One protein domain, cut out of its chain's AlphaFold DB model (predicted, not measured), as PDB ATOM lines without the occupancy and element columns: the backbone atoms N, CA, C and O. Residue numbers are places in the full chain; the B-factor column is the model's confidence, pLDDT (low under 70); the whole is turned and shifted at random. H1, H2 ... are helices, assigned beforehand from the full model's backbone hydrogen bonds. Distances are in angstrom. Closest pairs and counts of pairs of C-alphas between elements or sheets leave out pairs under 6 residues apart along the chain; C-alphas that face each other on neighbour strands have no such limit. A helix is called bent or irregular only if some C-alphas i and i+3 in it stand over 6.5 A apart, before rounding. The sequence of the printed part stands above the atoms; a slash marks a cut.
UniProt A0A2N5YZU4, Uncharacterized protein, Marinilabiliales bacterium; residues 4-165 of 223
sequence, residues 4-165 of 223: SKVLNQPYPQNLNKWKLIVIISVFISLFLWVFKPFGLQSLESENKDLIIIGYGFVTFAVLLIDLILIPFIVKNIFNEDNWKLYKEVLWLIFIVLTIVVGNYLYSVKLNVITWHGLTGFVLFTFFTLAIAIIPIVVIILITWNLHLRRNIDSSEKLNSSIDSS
ATOM      1  N   SER A   4     -14.532  45.017  32.943       67.25
ATOM      2  CA  SER A   4     -14.835  45.976  31.869       67.25
ATOM      3  C   SER A   4     -14.563  47.450  32.229       67.25
ATOM      4  O   SER A   4     -14.183  48.233  31.358       67.25
ATOM      5  N   LYS A   5     -14.707  47.843  33.506       71.56
ATOM      6  CA  LYS A   5     -14.387  49.209  33.952       71.56
ATOM      7  C   LYS A   5     -12.882  49.472  33.950       71.56
ATOM      8  O   LYS A   5     -12.502  50.593  33.649       71.56
ATOM      9  N   VAL A   6     -12.049  48.466  34.233       72.38
ATOM     10  CA  VAL A   6     -10.580  48.602  34.251       72.38
ATOM     11  C   VAL A   6     -10.035  48.790  32.834       72.38
ATOM     12  O   VAL A   6      -9.267  49.709  32.588       72.38
ATOM     13  N   LEU A   7     -10.512  47.999  31.864       70.56
ATOM     14  CA  LEU A   7     -10.062  48.090  30.464       70.56
ATOM     15  C   LEU A   7     -10.395  49.428  29.778       70.56
ATOM     16  O   LEU A   7      -9.768  49.776  28.780       70.56
ATOM     17  N   ASN A   8     -11.388  50.163  30.284       75.31
ATOM     18  CA  ASN A   8     -11.831  51.439  29.718       75.31
ATOM     19  C   ASN A   8     -11.206  52.670  30.388       75.31
ATOM     20  O   ASN A   8     -11.554  53.787  30.008       75.31
ATOM     21  N   GLN A   9     -10.319  52.486  31.369       71.19
ATOM     22  CA  GLN A   9      -9.635  53.603  32.015       71.19
ATOM     23  C   GLN A   9      -8.658  54.289  31.042       71.19
ATOM     24  O   GLN A   9      -8.070  53.603  30.194       71.19
ATOM     25  N   PRO A  10      -8.492  55.623  31.146       70.19
ATOM     26  CA  PRO A  10      -7.508  56.353  30.357       70.19
ATOM     27  C   PRO A  10      -6.093  55.913  30.747       70.19
ATOM     28  O   PRO A  10      -5.791  55.768  31.934       70.19
ATOM     29  N   TYR A  11      -5.230  55.697  29.753       65.69
ATOM     30  CA  TYR A  11      -3.837  55.297  29.963       65.69
ATOM     31  C   TYR A  11      -2.895  56.408  29.474       65.69
ATOM     32  O   TYR A  11      -2.935  56.747  28.291       65.69
ATOM     33  N   PRO A  12      -2.063  57.010  30.344       65.81
ATOM     34  CA  PRO A  12      -1.222  58.133  29.955       65.81
ATOM     35  C   PRO A  12      -0.010  57.675  29.141       65.81
ATOM     36  O   PRO A  12       0.744  56.799  29.558       65.81
ATOM     37  N   GLN A  13       0.237  58.348  28.017       65.50
ATOM     38  CA  GLN A  13       1.336  58.035  27.096       65.50
ATOM     39  C   GLN A  13       2.638  58.820  27.359       65.50
ATOM     40  O   GLN A  13       3.536  58.826  26.520       65.50
ATOM     41  N   ASN A  14       2.798  59.457  28.524       65.19
ATOM     42  CA  ASN A  14       3.871  60.435  28.796       65.19
ATOM     43  C   ASN A  14       5.296  59.862  28.964       65.19
ATOM     44  O   ASN A  14       6.176  60.529  29.513       65.19
ATOM     45  N   LEU A  15       5.567  58.641  28.503       73.12
ATOM     46  CA  LEU A  15       6.930  58.120  28.475       73.12
ATOM     47  C   LEU A  15       7.712  58.728  27.309       73.12
ATOM     48  O   LEU A  15       7.224  58.853  26.185       73.12
ATOM     49  N   ASN A  16       8.977  59.069  27.556       85.12
ATOM     50  CA  ASN A  16       9.872  59.525  26.500       85.12
ATOM     51  C   ASN A  16      10.202  58.353  25.557       85.12
ATOM     52  O   ASN A  16      11.067  57.525  25.857       85.12
ATOM     53  N   LYS A  17       9.507  58.309  24.414       88.81
ATOM     54  CA  LYS A  17       9.598  57.236  23.414       88.81
ATOM     55  C   LYS A  17      11.032  57.014  22.925       88.81
ATOM     56  O   LYS A  17      11.470  55.876  22.864       88.81
ATOM     57  N   TRP A  18      11.799  58.080  22.678       90.81
ATOM     58  CA  TRP A  18      13.202  57.978  22.250       90.81
ATOM     59  C   TRP A  18      14.084  57.274  23.276       90.81
ATOM     60  O   TRP A  18      14.838  56.370  22.920       90.81
ATOM     61  N   LYS A  19      13.965  57.652  24.557       90.00
ATOM     62  CA  LYS A  19      14.711  56.986  25.636       90.00
ATOM     63  C   LYS A  19      14.362  55.502  25.699       90.00
ATOM     64  O   LYS A  19      15.260  54.680  25.820       90.00
ATOM     65  N   LEU A  20      13.077  55.170  25.583       89.94
ATOM     66  CA  LEU A  20      12.600  53.790  25.606       89.94
ATOM     67  C   LEU A  20      13.159  52.979  24.427       89.94
ATOM     68  O   LEU A  20      13.706  51.904  24.655       89.94
ATOM     69  N   ILE A  21      13.101  53.515  23.203       94.06
ATOM     70  CA  ILE A  21      13.658  52.876  21.999       94.06
ATOM     71  C   ILE A  21      15.142  52.556  22.211       94.06
ATOM     72  O   ILE A  21      15.555  51.409  22.069       94.06
ATOM     73  N   VAL A  22      15.938  53.552  22.614       94.62
ATOM     74  CA  VAL A  22      17.385  53.378  22.809       94.62
ATOM     75  C   VAL A  22      17.678  52.361  23.911       94.62
ATOM     76  O   VAL A  22      18.480  51.456  23.698       94.62
ATOM     77  N   ILE A  23      17.024  52.473  25.071       93.56
ATOM     78  CA  ILE A  23      17.263  51.580  26.212       93.56
ATOM     79  C   ILE A  23      16.941  50.130  25.848       93.56
ATOM     80  O   ILE A  23      17.748  49.251  26.137       93.56
ATOM     81  N   ILE A  24      15.800  49.869  25.200       93.62
ATOM     82  CA  ILE A  24      15.399  48.502  24.835       93.62
ATOM     83  C   ILE A  24      16.352  47.918  23.794       93.62
ATOM     84  O   ILE A  24      16.806  46.787  23.949       93.62
ATOM     85  N   SER A  25      16.692  48.677  22.753       95.50
ATOM     86  CA  SER A  25      17.594  48.203  21.703       95.50
ATOM     87  C   SER A  25      18.995  47.909  22.226       95.50
ATOM     88  O   SER A  25      19.552  46.855  21.923       95.50
ATOM     89  N   VAL A  26      19.540  48.799  23.061       95.75
ATOM     90  CA  VAL A  26      20.838  48.595  23.718       95.75
ATOM     91  C   VAL A  26      20.779  47.394  24.655       95.75
ATOM     92  O   VAL A  26      21.679  46.558  24.624       95.75
ATOM     93  N   PHE A  27      19.709  47.265  25.444       95.31
ATOM     94  CA  PHE A  27      19.503  46.109  26.310       95.31
ATOM     95  C   PHE A  27      19.509  44.802  25.512       95.31
ATOM     96  O   PHE A  27      20.216  43.879  25.896       95.31
ATOM     97  N   ILE A  28      18.788  44.723  24.390       94.94
ATOM     98  CA  ILE A  28      18.728  43.510  23.561       94.94
ATOM     99  C   ILE A  28      20.101  43.172  22.975       94.94
ATOM    100  O   ILE A  28      20.527  42.021  23.083       94.94
ATOM    101  N   SER A  29      20.817  44.152  22.409       95.19
ATOM    102  CA  SER A  29      22.181  43.933  21.905       95.19
ATOM    103  C   SER A  29      23.106  43.413  23.002       95.19
ATOM    104  O   SER A  29      23.787  42.411  22.800       95.19
ATOM    105  N   LEU A  30      23.118  44.060  24.172       95.56
ATOM    106  CA  LEU A  30      23.981  43.669  25.289       95.56
ATOM    107  C   LEU A  30      23.598  42.302  25.852       95.56
ATOM    108  O   LEU A  30      24.473  41.473  26.086       95.56
ATOM    109  N   PHE A  31      22.305  42.040  26.034       94.88
ATOM    110  CA  PHE A  31      21.807  40.770  26.548       94.88
ATOM    111  C   PHE A  31      22.224  39.613  25.636       94.88
ATOM    112  O   PHE A  31      22.805  38.633  26.100       94.88
ATOM    113  N   LEU A  32      21.987  39.733  24.327       93.62
ATOM    114  CA  LEU A  32      22.379  38.692  23.381       93.62
ATOM    115  C   LEU A  32      23.901  38.561  23.273       93.62
ATOM    116  O   LEU A  32      24.396  37.445  23.148       93.62
ATOM    117  N   TRP A  33      24.649  39.663  23.350       94.12
ATOM    118  CA  TRP A  33      26.110  39.637  23.275       94.12
ATOM    119  C   TRP A  33      26.759  38.980  24.498       94.12
ATOM    120  O   TRP A  33      27.699  38.204  24.336       94.12
ATOM    121  N   VAL A  34      26.230  39.224  25.700       93.88
ATOM    122  CA  VAL A  34      26.738  38.641  26.953       93.88
ATOM    123  C   VAL A  34      26.314  37.182  27.106       93.88
ATOM    124  O   VAL A  34      27.155  36.324  27.364       93.88
ATOM    125  N   PHE A  35      25.021  36.884  26.949       91.56
ATOM    126  CA  PHE A  35      24.482  35.557  27.266       91.56
ATOM    127  C   PHE A  35      24.511  34.583  26.085       91.56
ATOM    128  O   PHE A  35      24.475  33.376  26.306       91.56
ATOM    129  N   LYS A  36      24.548  35.089  24.843       91.06
ATOM    130  CA  LYS A  36      24.522  34.307  23.588       91.06
ATOM    131  C   LYS A  36      23.547  33.111  23.647       91.06
ATOM    132  O   LYS A  36      23.951  31.979  23.361       91.06
ATOM    133  N   PRO A  37      22.271  33.337  24.025       88.44
ATOM    134  CA  PRO A  37      21.317  32.260  24.265       88.44
ATOM    135  C   PRO A  37      20.912  31.552  22.962       88.44
ATOM    136  O   PRO A  37      21.265  31.975  21.863       88.44
ATOM    137  N   PHE A  38      20.129  30.477  23.086       84.31
ATOM    138  CA  PHE A  38      19.428  29.830  21.964       84.31
ATOM    139  C   PHE A  38      20.336  29.358  20.815       84.31
ATOM    140  O   PHE A  38      19.962  29.425  19.649       84.31
ATOM    141  N   GLY A  39      21.540  28.882  21.141       79.69
ATOM    142  CA  GLY A  39      22.485  28.371  20.144       79.69
ATOM    143  C   GLY A  39      23.322  29.452  19.454       79.69
ATOM    144  O   GLY A  39      24.157  29.124  18.616       79.69
ATOM    145  N   LEU A  40      23.199  30.728  19.844       86.25
ATOM    146  CA  LEU A  40      24.096  31.778  19.345       86.25
ATOM    147  C   LEU A  40      25.557  31.501  19.725       86.25
ATOM    148  O   LEU A  40      26.466  31.892  18.997       86.25
ATOM    149  N   GLN A  41      25.824  30.779  20.819       84.00
ATOM    150  CA  GLN A  41      27.182  30.364  21.174       84.00
ATOM    151  C   GLN A  41      27.823  29.421  20.141       84.00
ATOM    152  O   GLN A  41      29.031  29.522  19.942       84.00
ATOM    153  N   SER A  42      27.057  28.592  19.433       83.62
ATOM    154  CA  SER A  42      27.573  27.668  18.411       83.62
ATOM    155  C   SER A  42      27.571  28.247  16.994       83.62
ATOM    156  O   SER A  42      27.868  27.529  16.050       83.62
ATOM    157  N   LEU A  43      27.236  29.532  16.817       85.62
ATOM    158  CA  LEU A  43      27.285  30.173  15.502       85.62
ATOM    159  C   LEU A  43      28.733  30.224  14.985       85.62
ATOM    160  O   LEU A  43      29.566  30.928  15.568       85.62
ATOM    161  N   GLU A  44      29.001  29.503  13.897       80.62
ATOM    162  CA  GLU A  44      30.272  29.493  13.166       80.62
ATOM    163  C   GLU A  44      30.266  30.620  12.123       80.62
ATOM    164  O   GLU A  44      29.865  30.451  10.975       80.62
ATOM    165  N   SER A  45      30.647  31.827  12.547       85.12
ATOM    166  CA  SER A  45      30.805  32.982  11.659       85.12
ATOM    167  C   SER A  45      31.890  33.908  12.193       85.12
ATOM    168  O   SER A  45      31.890  34.239  13.380       85.12
ATOM    169  N   GLU A  46      32.770  34.386  11.313       83.56
ATOM    170  CA  GLU A  46      33.792  35.388  11.651       83.56
ATOM    171  C   GLU A  46      33.167  36.698  12.165       83.56
ATOM    172  O   GLU A  46      33.730  37.368  13.024       83.56
ATOM    173  N   ASN A  47      31.948  37.021  11.715       89.44
ATOM    174  CA  ASN A  47      31.230  38.253  12.059       89.44
ATOM    175  C   ASN A  47      30.164  38.054  13.147       89.44
ATOM    176  O   ASN A  47      29.226  38.842  13.262       89.44
ATOM    177  N   LYS A  48      30.282  37.001  13.956       90.19
ATOM    178  CA  LYS A  48      29.291  36.617  14.969       90.19
ATOM    179  C   LYS A  48      28.838  37.758  15.879       90.19
ATOM    180  O   LYS A  48      27.639  37.929  16.080       90.19
ATOM    181  N   ASP A  49      29.764  38.539  16.424       91.69
ATOM    182  CA  ASP A  49      29.400  39.616  17.349       91.69
ATOM    183  C   ASP A  49      28.657  40.757  16.631       91.69
ATOM    184  O   ASP A  49      27.714  41.315  17.190       91.69
ATOM    185  N   LEU A  50      28.988  41.037  15.364       93.19
ATOM    186  CA  LEU A  50      28.250  41.992  14.528       93.19
ATOM    187  C   LEU A  50      26.827  41.505  14.234       93.19
ATOM    188  O   LEU A  50      25.885  42.294  14.296       93.19
ATOM    189  N   ILE A  51      26.660  40.207  13.964       93.44
ATOM    190  CA  ILE A  51      25.341  39.584  13.780       93.44
ATOM    191  C   ILE A  51      24.513  39.721  15.062       93.44
ATOM    192  O   ILE A  51      23.350  40.119  15.020       93.44
ATOM    193  N   ILE A  52      25.120  39.447  16.220       93.31
ATOM    194  CA  ILE A  52      24.447  39.546  17.519       93.31
ATOM    195  C   ILE A  52      24.020  40.991  17.818       93.31
ATOM    196  O   ILE A  52      22.869  41.233  18.186       93.31
ATOM    197  N   ILE A  53      24.911  41.966  17.621       93.94
ATOM    198  CA  ILE A  53      24.586  43.389  17.800       93.94
ATOM    199  C   ILE A  53      23.478  43.821  16.829       93.94
ATOM    200  O   ILE A  53      22.607  44.610  17.209       93.94
ATOM    201  N   GLY A  54      23.462  43.260  15.616       95.38
ATOM    202  CA  GLY A  54      22.461  43.529  14.588       95.38
ATOM    203  C   GLY A  54      21.018  43.284  15.032       95.38
ATOM    204  O   GLY A  54      20.138  44.034  14.615       95.38
ATOM    205  N   TYR A  55      20.758  42.345  15.948       95.06
ATOM    206  CA  TYR A  55      19.416  42.146  16.521       95.06
ATOM    207  C   TYR A  55      18.890  43.374  17.274       95.06
ATOM    208  O   TYR A  55      17.714  43.733  17.157       95.06
ATOM    209  N   GLY A  56      19.741  44.071  18.030       96.12
ATOM    210  CA  GLY A  56      19.320  45.310  18.686       96.12
ATOM    211  C   GLY A  56      19.131  46.458  17.696       96.12
ATOM    212  O   GLY A  56      18.220  47.261  17.886       96.12
ATOM    213  N   PHE A  57      19.895  46.496  16.596       97.00
ATOM    214  CA  PHE A  57      19.674  47.462  15.512       97.00
ATOM    215  C   PHE A  57      18.349  47.216  14.777       97.00
ATOM    216  O   PHE A  57      17.588  48.153  14.542       97.00
ATOM    217  N   VAL A  58      18.023  45.960  14.467       97.31
ATOM    218  CA  VAL A  58      16.716  45.594  13.901       97.31
ATOM    219  C   VAL A  58      15.601  45.987  14.865       97.31
ATOM    220  O   VAL A  58      14.640  46.636  14.458       97.31
ATOM    221  N   THR A  59      15.760  45.689  16.157       96.38
ATOM    222  CA  THR A  59      14.777  46.087  17.172       96.38
ATOM    223  C   THR A  59      14.642  47.609  17.276       96.38
ATOM    224  O   THR A  59      13.531  48.113  17.399       96.38
ATOM    225  N   PHE A  60      15.742  48.359  17.162       97.50
ATOM    226  CA  PHE A  60      15.724  49.824  17.106       97.50
ATOM    227  C   PHE A  60      14.914  50.334  15.917       97.50
ATOM    228  O   PHE A  60      14.045  51.185  16.088       97.50
ATOM    229  N   ALA A  61      15.167  49.796  14.722       97.69
ATOM    230  CA  ALA A  61      14.459  50.188  13.511       97.69
ATOM    231  C   ALA A  61      12.955  49.889  13.610       97.69
ATOM    232  O   ALA A  61      12.139  50.752  13.290       97.69
ATOM    233  N   VAL A  62      12.588  48.704  14.113       97.00
ATOM    234  CA  VAL A  62      11.185  48.323  14.332       97.00
ATOM    235  C   VAL A  62      10.521  49.248  15.349       97.00
ATOM    236  O   VAL A  62       9.477  49.819  15.060       97.00
ATOM    237  N   LEU A  63      11.148  49.481  16.504       95.25
ATOM    238  CA  LEU A  63      10.593  50.364  17.531       95.25
ATOM    239  C   LEU A  63      10.490  51.822  17.071       95.25
ATOM    240  O   LEU A  63       9.575  52.525  17.491       95.25
ATOM    241  N   LEU A  64      11.397  52.292  16.212       96.00
ATOM    242  CA  LEU A  64      11.304  53.618  15.602       96.00
ATOM    243  C   LEU A  64      10.073  53.701  14.693       96.00
ATOM    244  O   LEU A  64       9.311  54.666  14.774       96.00
ATOM    245  N   ILE A  65       9.841  52.676  13.871       95.25
ATOM    246  CA  ILE A  65       8.643  52.595  13.032       95.25
ATOM    247  C   ILE A  65       7.393  52.568  13.911       95.25
ATOM    248  O   ILE A  65       6.502  53.399  13.733       95.25
ATOM    249  N   ASP A  66       7.350  51.679  14.895       94.25
ATOM    250  CA  ASP A  66       6.161  51.486  15.706       94.25
ATOM    251  C   ASP A  66       5.887  52.700  16.588       94.25
ATOM    252  O   ASP A  66       4.819  53.283  16.511       94.25
ATOM    253  N   LEU A  67       6.835  53.157  17.401       92.00
ATOM    254  CA  LEU A  67       6.562  54.190  18.405       92.00
ATOM    255  C   LEU A  67       6.585  55.621  17.860       92.00
ATOM    256  O   LEU A  67       5.985  56.506  18.482       92.00
ATOM    257  N   ILE A  68       7.265  55.867  16.736       91.81
ATOM    258  CA  ILE A  68       7.397  57.208  16.153       91.81
ATOM    259  C   ILE A  68       6.617  57.308  14.844       91.81
ATOM    260  O   ILE A  68       5.713  58.136  14.743       91.81
ATOM    261  N   LEU A  69       6.938  56.474  13.851       91.94
ATOM    262  CA  LEU A  69       6.414  56.640  12.493       91.94
ATOM    263  C   LEU A  69       4.911  56.338  12.399       91.94
ATOM    264  O   LEU A  69       4.162  57.146  11.849       91.94
ATOM    265  N   ILE A  70       4.445  55.220  12.962       91.81
ATOM    266  CA  ILE A  70       3.030  54.822  12.899       91.81
ATOM    267  C   ILE A  70       2.129  55.848  13.618       91.81
ATOM    268  O   ILE A  70       1.201  56.350  12.979       91.81
ATOM    269  N   PRO A  71       2.390  56.255  14.878       88.75
ATOM    270  CA  PRO A  71       1.628  57.303  15.549       88.75
ATOM    271  C   PRO A  71       1.677  58.648  14.829       88.75
ATOM    272  O   PRO A  71       0.699  59.393  14.858       88.75
ATOM    273  N   PHE A  72       2.792  58.961  14.161       87.75
ATOM    274  CA  PHE A  72       2.913  60.182  13.370       87.75
ATOM    275  C   PHE A  72       2.004  60.175  12.133       87.75
ATOM    276  O   PHE A  72       1.409  61.205  11.817       87.75
ATOM    277  N   ILE A  73       1.866  59.031  11.456       88.69
ATOM    278  CA  ILE A  73       1.002  58.879  10.275       88.69
ATOM    279  C   ILE A  73      -0.471  58.756  10.689       88.69
ATOM    280  O   ILE A  73      -1.346  59.367  10.080       88.69
ATOM    281  N   VAL A  74      -0.759  58.001  11.752       88.06
ATOM    282  CA  VAL A  74      -2.120  57.610  12.147       88.06
ATOM    283  C   VAL A  74      -2.587  58.358  13.404       88.06
ATOM    284  O   VAL A  74      -3.160  57.780  14.327       88.06
ATOM    285  N   LYS A  75      -2.372  59.680  13.439       82.44
ATOM    286  CA  LYS A  75      -2.629  60.542  14.614       82.44
ATOM    287  C   LYS A  75      -4.025  60.374  15.222       82.44
ATOM    288  O   LYS A  75      -4.177  60.435  16.435       82.44
ATOM    289  N   ASN A  76      -5.038  60.127  14.389       79.44
ATOM    290  CA  ASN A  76      -6.427  60.018  14.834       79.44
ATOM    291  C   ASN A  76      -6.683  58.790  15.734       79.44
ATOM    292  O   ASN A  76      -7.552  58.824  16.600       79.44
ATOM    293  N   ILE A  77      -5.916  57.705  15.561       79.44
ATOM    294  CA  ILE A  77      -6.042  56.501  16.399       79.44
ATOM    295  C   ILE A  77      -5.338  56.699  17.749       79.44
ATOM    296  O   ILE A  77      -5.847  56.235  18.771       79.44
ATOM    297  N   PHE A  78      -4.215  57.423  17.750       80.75
ATOM    298  CA  PHE A  78      -3.352  57.669  18.911       80.75
ATOM    299  C   PHE A  78      -3.692  58.956  19.678       80.75
ATOM    300  O   PHE A  78      -2.848  59.476  20.403       80.75
ATOM    301  N   ASN A  79      -4.913  59.478  19.537       77.69
ATOM    302  CA  ASN A  79      -5.349  60.630  20.320       77.69
ATOM    303  C   ASN A  79      -5.404  60.269  21.820       77.69
ATOM    304  O   ASN A  79      -6.134  59.349  22.207       77.69
ATOM    305  N   GLU A  80      -4.642  61.001  22.639       71.81
ATOM    306  CA  GLU A  80      -4.508  60.797  24.087       71.81
ATOM    307  C   GLU A  80      -5.853  60.877  24.818       71.81
ATOM    308  O   GLU A  80      -6.116  60.046  25.688       71.81
ATOM    309  N   ASP A  81      -6.749  61.777  24.398       70.19
ATOM    310  CA  ASP A  81      -8.057  61.989  25.039       70.19
ATOM    311  C   ASP A  81      -8.949  60.738  24.990       70.19
ATOM    312  O   ASP A  81      -9.821  60.531  25.833       70.19
ATOM    313  N   ASN A  82      -8.716  59.868  24.001       74.25
ATOM    314  CA  ASN A  82      -9.486  58.651  23.760       74.25
ATOM    315  C   ASN A  82      -8.637  57.374  23.881       74.25
ATOM    316  O   ASN A  82      -9.056  56.300  23.406       74.25
ATOM    317  N   TRP A  83      -7.440  57.468  24.466       82.69
ATOM    318  CA  TRP A  83      -6.550  56.326  24.629       82.69
ATOM    319  C   TRP A  83      -6.903  55.530  25.886       82.69
ATOM    320  O   TRP A  83      -6.715  55.964  27.022       82.69
ATOM    321  N   LYS A  84      -7.457  54.338  25.664       84.81
ATOM    322  CA  LYS A  84      -7.935  53.434  26.713       84.81
ATOM    323  C   LYS A  84      -6.967  52.275  26.908       84.81
ATOM    324  O   LYS A  84      -6.310  51.859  25.954       84.81
ATOM    325  N   LEU A  85      -6.968  51.684  28.101       81.00
ATOM    326  CA  LEU A  85      -6.082  50.571  28.460       81.00
ATOM    327  C   LEU A  85      -6.103  49.404  27.452       81.00
ATOM    328  O   LEU A  85      -5.050  48.876  27.116       81.00
ATOM    329  N   TYR A  86      -7.263  49.006  26.918       81.50
ATOM    330  CA  TYR A  86      -7.297  47.913  25.930       81.50
ATOM    331  C   TYR A  86      -6.572  48.257  24.616       81.50
ATOM    332  O   TYR A  86      -6.004  47.362  23.994       81.50
ATOM    333  N   LYS A  87      -6.577  49.532  24.191       87.12
ATOM    334  CA  LYS A  87      -5.836  49.977  23.001       87.12
ATOM    335  C   LYS A  87      -4.338  49.877  23.250       87.12
ATOM    336  O   LYS A  87      -3.629  49.389  22.382       87.12
ATOM    337  N   GLU A  88      -3.890  50.257  24.445       85.88
ATOM    338  CA  GLU A  88      -2.496  50.099  24.862       85.88
ATOM    339  C   GLU A  88      -2.071  48.628  24.847       85.88
ATOM    340  O   GLU A  88      -1.044  48.292  24.271       85.88
ATOM    341  N   VAL A  89      -2.879  47.728  25.414       85.31
ATOM    342  CA  VAL A  89      -2.569  46.289  25.421       85.31
ATOM    343  C   VAL A  89      -2.464  45.738  23.997       85.31
ATOM    344  O   VAL A  89      -1.502  45.042  23.682       85.31
ATOM    345  N   LEU A  90      -3.417  46.068  23.121       89.69
ATOM    346  CA  LEU A  90      -3.364  45.664  21.710       89.69
ATOM    347  C   LEU A  90      -2.134  46.236  20.998       89.69
ATOM    348  O   LEU A  90      -1.505  45.546  20.199       89.69
ATOM    349  N   TRP A  91      -1.779  47.479  21.309       90.44
ATOM    350  CA  TRP A  91      -0.621  48.151  20.745       90.44
ATOM    351  C   TRP A  91       0.702  47.521  21.198       90.44
ATOM    352  O   TRP A  91       1.583  47.279  20.378       90.44
ATOM    353  N   LEU A  92       0.820  47.155  22.474       87.56
ATOM    354  CA  LEU A  92       1.973  46.419  22.996       87.56
ATOM    355  C   LEU A  92       2.107  45.036  22.349       87.56
ATOM    356  O   LEU A  92       3.211  44.640  21.985       87.56
ATOM    357  N   ILE A  93       0.995  44.316  22.161       89.62
ATOM    358  CA  ILE A  93       0.994  43.031  21.444       89.62
ATOM    359  C   ILE A  93       1.488  43.221  20.006       89.62
ATOM    360  O   ILE A  93       2.307  42.433  19.533       89.62
ATOM    361  N   PHE A  94       1.026  44.275  19.329       93.06
ATOM    362  CA  PHE A  94       1.470  44.611  17.979       93.06
ATOM    363  C   PHE A  94       2.983  44.866  17.923       93.06
ATOM    364  O   PHE A  94       3.656  44.226  17.121       93.06
ATOM    365  N   ILE A  95       3.522  45.702  18.819       91.94
ATOM    366  CA  ILE A  95       4.966  45.990  18.909       91.94
ATOM    367  C   ILE A  95       5.784  44.715  19.143       91.94
ATOM    368  O   ILE A  95       6.836  44.499  18.547       91.94
ATOM    369  N   VAL A  96       5.330  43.841  20.041       91.19
ATOM    370  CA  VAL A  96       6.048  42.586  20.302       91.19
ATOM    371  C   VAL A  96       6.060  41.712  19.046       91.19
ATOM    372  O   VAL A  96       7.094  41.140  18.701       91.19
ATOM    373  N   LEU A  97       4.939  41.641  18.328       93.12
ATOM    374  CA  LEU A  97       4.817  40.846  17.111       93.12
ATOM    375  C   LEU A  97       5.692  41.386  15.972       93.12
ATOM    376  O   LEU A  97       6.357  40.599  15.299       93.12
ATOM    377  N   THR A  98       5.752  42.700  15.764       95.50
ATOM    378  CA  THR A  98       6.624  43.317  14.748       95.50
ATOM    379  C   THR A  98       8.104  43.100  15.064       95.50
ATOM    380  O   THR A  98       8.877  42.796  14.153       95.50
ATOM    381  N   ILE A  99       8.509  43.160  16.340       95.06
ATOM    382  CA  ILE A  99       9.885  42.849  16.768       95.06
ATOM    383  C   ILE A  99      10.226  41.385  16.479       95.06
ATOM    384  O   ILE A  99      11.299  41.099  15.941       95.06
ATOM    385  N   VAL A 100       9.320  40.457  16.809       94.88
ATOM    386  CA  VAL A 100       9.482  39.026  16.508       94.88
ATOM    387  C   VAL A 100       9.661  38.820  15.006       94.88
ATOM    388  O   VAL A 100      10.612  38.162  14.594       94.88
ATOM    389  N   VAL A 101       8.793  39.417  14.183       95.31
ATOM    390  CA  VAL A 101       8.875  39.319  12.720       95.31
ATOM    391  C   VAL A 101      10.198  39.885  12.204       95.31
ATOM    392  O   VAL A 101      10.887  39.207  11.442       95.31
ATOM    393  N   GLY A 102      10.594  41.084  12.638       95.56
ATOM    394  CA  GLY A 102      11.835  41.725  12.202       95.56
ATOM    395  C   GLY A 102      13.074  40.887  12.523       95.56
ATOM    396  O   GLY A 102      13.881  40.600  11.636       95.56
ATOM    397  N   ASN A 103      13.198  40.431  13.770       94.75
ATOM    398  CA  ASN A 103      14.339  39.627  14.211       94.75
ATOM    399  C   ASN A 103      14.328  38.208  13.624       94.75
ATOM    400  O   ASN A 103      15.393  37.656  13.332       94.75
ATOM    401  N   TYR A 104      13.155  37.617  13.394       93.94
ATOM    402  CA  TYR A 104      13.047  36.331  12.710       93.94
ATOM    403  C   TYR A 104      13.509  36.438  11.255       93.94
ATOM    404  O   TYR A 104      14.362  35.665  10.824       93.94
ATOM    405  N   LEU A 105      13.021  37.436  10.509       94.00
ATOM    406  CA  LEU A 105      13.445  37.674   9.126       94.00
ATOM    407  C   LEU A 105      14.945  37.960   9.032       94.00
ATOM    408  O   LEU A 105      15.608  37.457   8.126       94.00
ATOM    409  N   TYR A 106      15.492  38.716   9.985       94.75
ATOM    410  CA  TYR A 106      16.931  38.938  10.101       94.75
ATOM    411  C   TYR A 106      17.700  37.621  10.301       94.75
ATOM    412  O   TYR A 106      18.660  37.352   9.578       94.75
ATOM    413  N   SER A 107      17.225  36.766  11.213       91.88
ATOM    414  CA  SER A 107      17.827  35.455  11.505       91.88
ATOM    415  C   SER A 107      17.802  34.520  10.300       91.88
ATOM    416  O   SER A 107      18.797  33.857  10.018       91.88
ATOM    417  N   VAL A 108      16.677  34.478   9.578       91.38
ATOM    418  CA  VAL A 108      16.522  33.668   8.363       91.38
ATOM    419  C   VAL A 108      17.432  34.188   7.256       91.38
ATOM    420  O   VAL A 108      18.131  33.403   6.627       91.38
ATOM    421  N   LYS A 109      17.478  35.507   7.035       91.88
ATOM    422  CA  LYS A 109      18.288  36.116   5.969       91.88
ATOM    423  C   LYS A 109      19.786  35.859   6.142       91.88
ATOM    424  O   LYS A 109      20.494  35.709   5.152       91.88
ATOM    425  N   LEU A 110      20.263  35.842   7.383       90.31
ATOM    426  CA  LEU A 110      21.668  35.594   7.705       90.31
ATOM    427  C   LEU A 110      21.976  34.120   7.990       90.31
ATOM    428  O   LEU A 110      23.090  33.814   8.404       90.31
ATOM    429  N   ASN A 111      21.010  33.218   7.772       87.62
ATOM    430  CA  ASN A 111      21.133  31.782   8.043       87.62
ATOM    431  C   ASN A 111      21.613  31.466   9.473       87.62
ATOM    432  O   ASN A 111      22.312  30.483   9.699       87.62
ATOM    433  N   VAL A 112      21.232  32.298  10.451       86.50
ATOM    434  CA  VAL A 112      21.546  32.072  11.876       86.50
ATOM    435  C   VAL A 112      20.747  30.888  12.418       86.50
ATOM    436  O   VAL A 112      21.212  30.159  13.288       86.50
ATOM    437  N   ILE A 113      19.536  30.696  11.892       84.81
ATOM    438  CA  ILE A 113      18.643  29.593  12.237       84.81
ATOM    439  C   ILE A 113      18.367  28.740  11.001       84.81
ATOM    440  O   ILE A 113      18.209  29.260   9.898       84.81
ATOM    441  N   THR A 114      18.266  27.428  11.206       79.38
ATOM    442  CA  THR A 114      17.976  26.447  10.147       79.38
ATOM    443  C   THR A 114      16.490  26.102  10.045       79.38
ATOM    444  O   THR A 114      16.051  25.478   9.080       79.38
ATOM    445  N   TRP A 115      15.689  26.492  11.041       81.00
ATOM    446  CA  TRP A 115      14.262  26.190  11.087       81.00
ATOM    447  C   TRP A 115      13.490  27.300  10.380       81.00
ATOM    448  O   TRP A 115      13.275  28.382  10.928       81.00
ATOM    449  N   HIS A 116      13.069  27.019   9.152       83.19
ATOM    450  CA  HIS A 116      12.261  27.932   8.352       83.19
ATOM    451  C   HIS A 116      10.758  27.627   8.486       83.19
ATOM    452  O   HIS A 116      10.344  26.581   8.988       83.19
ATOM    453  N   GLY A 117       9.922  28.548   8.004       87.44
ATOM    454  CA  GLY A 117       8.466  28.384   7.981       87.44
ATOM    455  C   GLY A 117       7.775  28.643   9.326       87.44
ATOM    456  O   GLY A 117       8.321  29.293  10.216       87.44
ATOM    457  N   LEU A 118       6.534  28.166   9.453       87.50
ATOM    458  CA  LEU A 118       5.656  28.484  10.585       87.50
ATOM    459  C   LEU A 118       6.193  27.940  11.916       87.50
ATOM    460  O   LEU A 118       6.169  28.643  12.922       87.50
ATOM    461  N   THR A 119       6.726  26.718  11.919       88.19
ATOM    462  CA  THR A 119       7.292  26.087  13.119       88.19
ATOM    463  C   THR A 119       8.485  26.875  13.658       88.19
ATOM    464  O   THR A 119       8.550  27.149  14.855       88.19
ATOM    465  N   GLY A 120       9.397  27.294  12.770       87.69
ATOM    466  CA  GLY A 120      10.540  28.131  13.133       87.69
ATOM    467  C   GLY A 120      10.106  29.482  13.697       87.69
ATOM    468  O   GLY A 120      10.599  29.898  14.744       87.69
ATOM    469  N   PHE A 121       9.118  30.122  13.065       90.50
ATOM    470  CA  PHE A 121       8.548  31.385  13.537       90.50
ATOM    471  C   PHE A 121       7.922  31.268  14.936       90.50
ATOM    472  O   PHE A 121       8.191  32.098  15.804       90.50
ATOM    473  N   VAL A 122       7.126  30.225  15.190       92.12
ATOM    474  CA  VAL A 122       6.503  29.993  16.505       92.12
ATOM    475  C   VAL A 122       7.567  29.771  17.581       92.12
ATOM    476  O   VAL A 122       7.508  30.397  18.637       92.12
ATOM    477  N   LEU A 123       8.580  28.944  17.310       90.31
ATOM    478  CA  LEU A 123       9.665  28.701  18.262       90.31
ATOM    479  C   LEU A 123      10.475  29.977  18.546       90.31
ATOM    480  O   LEU A 123      10.745  30.304  19.702       90.31
ATOM    481  N   PHE A 124      10.790  30.750  17.505       90.31
ATOM    482  CA  PHE A 124      11.478  32.035  17.634       90.31
ATOM    483  C   PHE A 124      10.660  33.059  18.436       90.31
ATOM    484  O   PHE A 124      11.213  33.836  19.219       90.31
ATOM    485  N   THR A 125       9.333  33.026  18.290       92.31
ATOM    486  CA  THR A 125       8.405  33.852  19.072       92.31
ATOM    487  C   THR A 125       8.549  33.560  20.563       92.31
ATOM    488  O   THR A 125       8.691  34.494  21.348       92.31
ATOM    489  N   PHE A 126       8.589  32.285  20.969       92.25
ATOM    490  CA  PHE A 126       8.766  31.916  22.378       92.25
ATOM    491  C   PHE A 126      10.090  32.421  22.962       92.25
ATOM    492  O   PHE A 126      10.101  32.967  24.064       92.25
ATOM    493  N   PHE A 127      11.195  32.301  22.225       89.50
ATOM    494  CA  PHE A 127      12.495  32.811  22.673       89.50
ATOM    495  C   PHE A 127      12.520  34.330  22.802       89.50
ATOM    496  O   PHE A 127      13.002  34.868  23.800       89.50
ATOM    497  N   THR A 128      11.954  35.026  21.819       90.50
ATOM    498  CA  THR A 128      11.880  36.488  21.834       90.50
ATOM    499  C   THR A 128      11.007  36.974  22.988       90.50
ATOM    500  O   THR A 128      11.399  37.893  23.703       90.50
ATOM    501  N   LEU A 129       9.863  36.323  23.230       91.31
ATOM    502  CA  LEU A 129       8.986  36.624  24.363       91.31
ATOM    503  C   LEU A 129       9.692  36.416  25.703       91.31
ATOM    504  O   LEU A 129       9.574  37.267  26.580       91.31
ATOM    505  N   ALA A 130      10.458  35.331  25.853       91.44
ATOM    506  CA  ALA A 130      11.205  35.059  27.079       91.44
ATOM    507  C   ALA A 130      12.190  36.193  27.417       91.44
ATOM    508  O   ALA A 130      12.272  36.610  28.571       91.44
ATOM    509  N   ILE A 131      12.884  36.742  26.413       91.50
ATOM    510  CA  ILE A 131      13.766  37.905  26.594       91.50
ATOM    511  C   ILE A 131      12.946  39.177  26.859       91.50
ATOM    512  O   ILE A 131      13.301  39.973  27.728       91.50
ATOM    513  N   ALA A 132      11.843  39.372  26.130       88.25
ATOM    514  CA  ALA A 132      11.024  40.581  26.194       88.25
ATOM    515  C   ALA A 132      10.336  40.793  27.553       88.25
ATOM    516  O   ALA A 132      10.032  41.935  27.898       88.25
ATOM    517  N   ILE A 133      10.136  39.740  28.355       89.88
ATOM    518  CA  ILE A 133       9.572  39.860  29.712       89.88
ATOM    519  C   ILE A 133      10.354  40.879  30.550       89.88
ATOM    520  O   ILE A 133       9.743  41.682  31.251       89.88
ATOM    521  N   ILE A 134      11.687  40.899  30.450       89.50
ATOM    522  CA  ILE A 134      12.535  41.791  31.255       89.50
ATOM    523  C   ILE A 134      12.228  43.275  30.975       89.50
ATOM    524  O   ILE A 134      11.816  43.973  31.906       89.50
ATOM    525  N   PRO A 135      12.370  43.795  29.737       87.38
ATOM    526  CA  PRO A 135      12.067  45.194  29.457       87.38
ATOM    527  C   PRO A 135      10.586  45.525  29.679       87.38
ATOM    528  O   PRO A 135      10.292  46.618  30.154       87.38
ATOM    529  N   ILE A 136       9.659  44.595  29.417       86.50
ATOM    530  CA  ILE A 136       8.225  44.805  29.677       86.50
ATOM    531  C   ILE A 136       7.974  45.062  31.167       86.50
ATOM    532  O   ILE A 136       7.321  46.044  31.519       86.50
ATOM    533  N   VAL A 137       8.522  44.226  32.052       85.88
ATOM    534  CA  VAL A 137       8.377  44.399  33.505       85.88
ATOM    535  C   VAL A 137       8.979  45.728  33.958       85.88
ATOM    536  O   VAL A 137       8.348  46.453  34.726       85.88
ATOM    537  N   VAL A 138      10.157  46.097  33.447       83.81
ATOM    538  CA  VAL A 138      10.796  47.384  33.768       83.81
ATOM    539  C   VAL A 138       9.914  48.565  33.350       83.81
ATOM    540  O   VAL A 138       9.714  49.484  34.144       83.81
ATOM    541  N   ILE A 139       9.335  48.536  32.146       83.38
ATOM    542  CA  ILE A 139       8.417  49.581  31.669       83.38
ATOM    543  C   ILE A 139       7.189  49.674  32.576       83.38
ATOM    544  O   ILE A 139       6.820  50.774  32.981       83.38
ATOM    545  N   ILE A 140       6.585  48.538  32.939       82.75
ATOM    546  CA  ILE A 140       5.421  48.504  33.836       82.75
ATOM    547  C   ILE A 140       5.761  49.143  35.187       82.75
ATOM    548  O   ILE A 140       4.998  49.978  35.674       82.75
ATOM    549  N   LEU A 141       6.911  48.804  35.779       80.69
ATOM    550  CA  LEU A 141       7.344  49.363  37.062       80.69
ATOM    551  C   LEU A 141       7.592  50.875  36.985       80.69
ATOM    552  O   LEU A 141       7.164  51.608  37.877       80.69
ATOM    553  N   ILE A 142       8.242  51.353  35.920       81.00
ATOM    554  CA  ILE A 142       8.480  52.789  35.701       81.00
ATOM    555  C   ILE A 142       7.151  53.532  35.562       81.00
ATOM    556  O   ILE A 142       6.935  54.540  36.238       81.00
ATOM    557  N   THR A 143       6.246  53.025  34.722       80.62
ATOM    558  CA  THR A 143       4.920  53.614  34.518       80.62
ATOM    559  C   THR A 143       4.143  53.657  35.825       80.62
ATOM    560  O   THR A 143       3.604  54.701  36.189       80.62
ATOM    561  N   TRP A 144       4.137  52.560  36.583       81.19
ATOM    562  CA  TRP A 144       3.446  52.503  37.864       81.19
ATOM    563  C   TRP A 144       4.013  53.504  38.879       81.19
ATOM    564  O   TRP A 144       3.243  54.209  39.530       81.19
ATOM    565  N   ASN A 145       5.340  53.642  38.967       81.88
ATOM    566  CA  ASN A 145       5.972  54.626  39.852       81.88
ATOM    567  C   ASN A 145       5.606  56.066  39.457       81.88
ATOM    568  O   ASN A 145       5.285  56.883  40.318       81.88
ATOM    569  N   LEU A 146       5.590  56.366  38.153       80.62
ATOM    570  CA  LEU A 146       5.188  57.674  37.638       80.62
ATOM    571  C   LEU A 146       3.726  57.992  37.982       80.62
ATOM    572  O   LEU A 146       3.415  59.105  38.402       80.62
ATOM    573  N   HIS A 147       2.832  57.012  37.838       78.88
ATOM    574  CA  HIS A 147       1.433  57.140  38.239       78.88
ATOM    575  C   HIS A 147       1.273  57.385  39.734       78.88
ATOM    576  O   HIS A 147       0.505  58.259  40.131       78.88
ATOM    577  N   LEU A 148       2.003  56.633  40.557       80.12
ATOM    578  CA  LEU A 148       1.955  56.783  42.005       80.12
ATOM    579  C   LEU A 148       2.381  58.196  42.419       80.12
ATOM    580  O   LEU A 148       1.672  58.835  43.189       80.12
ATOM    581  N   ARG A 149       3.476  58.710  41.846       79.25
ATOM    582  CA  ARG A 149       3.942  60.086  42.081       79.25
ATOM    583  C   ARG A 149       2.899  61.125  41.684       79.25
ATOM    584  O   ARG A 149       2.568  61.974  42.494       79.25
ATOM    585  N   ARG A 150       2.311  61.012  40.487       80.00
ATOM    586  CA  ARG A 150       1.258  61.943  40.037       80.00
ATOM    587  C   ARG A 150       0.043  61.941  40.961       80.00
ATOM    588  O   ARG A 150      -0.529  62.999  41.202       80.00
ATOM    589  N   ASN A 151      -0.350  60.770  41.463       80.06
ATOM    590  CA  ASN A 151      -1.463  60.661  42.398       80.06
ATOM    591  C   ASN A 151      -1.127  61.344  43.728       80.06
ATOM    592  O   ASN A 151      -1.935  62.135  44.205       80.06
ATOM    593  N   ILE A 152       0.071  61.111  44.274       79.19
ATOM    594  CA  ILE A 152       0.545  61.780  45.494       79.19
ATOM    595  C   ILE A 152       0.566  63.302  45.298       79.19
ATOM    596  O   ILE A 152      -0.081  64.005  46.065       79.19
ATOM    597  N   ASP A 153       1.183  63.799  44.222       80.31
ATOM    598  CA  ASP A 153       1.249  65.236  43.918       80.31
ATOM    599  C   ASP A 153      -0.152  65.861  43.798       80.31
ATOM    600  O   ASP A 153      -0.391  66.996  44.213       80.31
ATOM    601  N   SER A 154      -1.104  65.135  43.199       78.50
ATOM    602  CA  SER A 154      -2.487  65.603  43.080       78.50
ATOM    603  C   SER A 154      -3.201  65.652  44.432       78.50
ATOM    604  O   SER A 154      -3.927  66.607  44.698       78.50
ATOM    605  N   SER A 155      -2.958  64.670  45.304       76.50
ATOM    606  CA  SER A 155      -3.500  64.638  46.662       76.50
ATOM    607  C   SER A 155      -2.888  65.721  47.547       76.50
ATOM    608  O   SER A 155      -3.616  66.364  48.293       76.50
ATOM    609  N   GLU A 156      -1.585  65.988  47.431       80.38
ATOM    610  CA  GLU A 156      -0.918  67.079  48.149       80.38
ATOM    611  C   GLU A 156      -1.458  68.446  47.728       80.38
ATOM    612  O   GLU A 156      -1.753  69.277  48.584       80.38
ATOM    613  N   LYS A 157      -1.677  68.673  46.426       77.62
ATOM    614  CA  LYS A 157      -2.315  69.909  45.947       77.62
ATOM    615  C   LYS A 157      -3.729  70.071  46.498       77.62
ATOM    616  O   LYS A 157      -4.057  71.151  46.979       77.62
ATOM    617  N   LEU A 158      -4.536  69.009  46.482       74.06
ATOM    618  CA  LEU A 158      -5.878  69.030  47.071       74.06
ATOM    619  C   LEU A 158      -5.833  69.330  48.578       74.06
ATOM    620  O   LEU A 158      -6.541  70.224  49.033       74.06
ATOM    621  N   ASN A 159      -4.956  68.671  49.335       75.69
ATOM    622  CA  ASN A 159      -4.809  68.918  50.772       75.69
ATOM    623  C   ASN A 159      -4.324  70.346  51.059       75.69
ATOM    624  O   ASN A 159      -4.916  71.035  51.880       75.69
ATOM    625  N   SER A 160      -3.331  70.839  50.313       72.56
ATOM    626  CA  SER A 160      -2.833  72.211  50.460       72.56
ATOM    627  C   SER A 160      -3.903  73.267  50.173       72.56
ATOM    628  O   SER A 160      -3.917  74.298  50.833       72.56
ATOM    629  N   SER A 161      -4.835  73.002  49.246       69.94
ATOM    630  CA  SER A 161      -5.963  73.900  48.967       69.94
ATOM    631  C   SER A 161      -7.027  73.908  50.072       69.94
ATOM    632  O   SER A 161      -7.687  74.926  50.283       69.94
ATOM    633  N   ILE A 162      -7.165  72.803  50.811       66.00
ATOM    634  CA  ILE A 162      -8.018  72.715  52.003       66.00
ATOM    635  C   ILE A 162      -7.354  73.467  53.166       66.00
ATOM    636  O   ILE A 162      -8.005  74.297  53.794       66.00
ATOM    637  N   ASP A 163      -6.049  73.273  53.383       59.88
ATOM    638  CA  ASP A 163      -5.297  73.954  54.448       59.88
ATOM    639  C   ASP A 163      -5.155  75.468  54.194       59.88
ATOM    640  O   ASP A 163      -5.268  76.270  55.121       59.88
ATOM    641  N   SER A 164      -4.993  75.901  52.937       55.34
ATOM    642  CA  SER A 164      -4.979  77.328  52.572       55.34
ATOM    643  C   SER A 164      -6.359  77.988  52.630       55.34
ATOM    644  O   SER A 164      -6.448  79.212  52.603       55.34
ATOM    645  N   SER A 165      -7.432  77.193  52.706       50.81
ATOM    646  CA  SER A 165      -8.797  77.679  52.945       50.81
ATOM    647  C   SER A 165      -9.097  77.883  54.433       50.81
ATOM    648  O   SER A 165     -10.234  78.205  54.781       50.81
TER     649      SER A 165
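What this domain is: This is residues 4 to 165 of the 223 residues of an uncharacterized protein of Marinilabiliales bacterium (UniProt A0A2N5YZU4). Four long helices, H2, H3, H4 and H5, run up and down side by side in a loosely closed bundle, and the last of them, H5, is far longer than the rest, with its end, residues 148 to 163, sticking out beyond the bundle as a single arm. Going round, H2 meets H3, H3 meets H4 and H4 meets the first part of H5, which kinks near residue 132 and comes close to H2, while the short H1 sits by the beginning of H4. The printed part has 162 residues with five named helices, H1 to H5 in that order, and no named strand; the class is all helix. The whole is loose, with a radius of gyration of the C-alphas of 19.8 A, and its C-alphas span 74 by 31 by 27 A, the arm making much of the length.

Where its parts are: The printed part begins with H1, residues 4 to 7, whose C-alpha 4 is at (-14.835, 45.976, 31.869). H2, residues 17 to 35, is 26.6 A from first to last C-alpha. H3, residues 48 to 73, measures 36.3 A; it is only just irregular, with C-alphas 67 and 70 lying 6.6 A apart. H4, residues 85 to 109, measures 36.2 A and begins with C-alpha 85 at (-6.082, 50.571, 28.460). H5, residues 117 to 163, is the longest at 66.5 A, and its C-alpha 163 is at (-5.297, 73.954, 54.448). H5 has a kink of 41 degrees near residue 132, yet is neither bent nor irregular, but only just: C-alphas 131 and 134 are 6.2 A apart.

How they stand to each other: H2, H3, H4 and H5 form an up and down bundle, each helix running against the one before it in the chain. H2 and H3 are a helical hairpin and touch, at a shallow tilt of 19 degrees, opposite ways; their closest C-alphas, of Ser 29 and Gly 56, are 4.5 A apart. H3 and H4, also a hairpin, touch through residues 55 to 66 of H3 and 95 to 106 of H4, with the C-alphas of Thr 59 and Ile 99 closest at 5.9 A. Their tilt of 37 degrees is only just steep, and they run opposite ways. H4 and H5 make a third hairpin, in which residues 96 to 104 touch residues 121 to 132; the C-alphas of Val 100 and Thr 125 are closest at 5.9 A. Their shallow tilt of 34 degrees is only just short of steep, and they run opposite ways. H2 and H5 are close but not clearly touching, their closest C-alphas, of Ile 24 and Pro 135, being 6.6 A apart. H1 and H4 only just touch, with 3 pairs of C-alphas within 8 A, the closest being Leu 7 and Leu 85 at 5.1 A. H2 and H4 are apart, as are H3 and H5. Every O i to N i+4 pair is within hydrogen-bond range in H2 and H4, against 18 of 22 in H3 and 41 of 43 in H5; H1 is too short for such a pair, and its one O i to N i+3 pair is not within range.

The domain as a whole: The two C-alphas farthest apart, of Glu 44 and Ser 165, lie 73.7 A from each other. Residues 148 to 165, of which 148 to 163 belong to H5, stand free; without them the body of 144 residues spans 51 by 30 by 28 A. The printed part has no cut. The links from H2 to H3 and from H3 to H4 are long, with 12 and 11 residues. The mean pLDDT of the printed part is 85.8, and the model's confidence is under 70 at residue 4, residues 11 to 14 and residues 161 to 165.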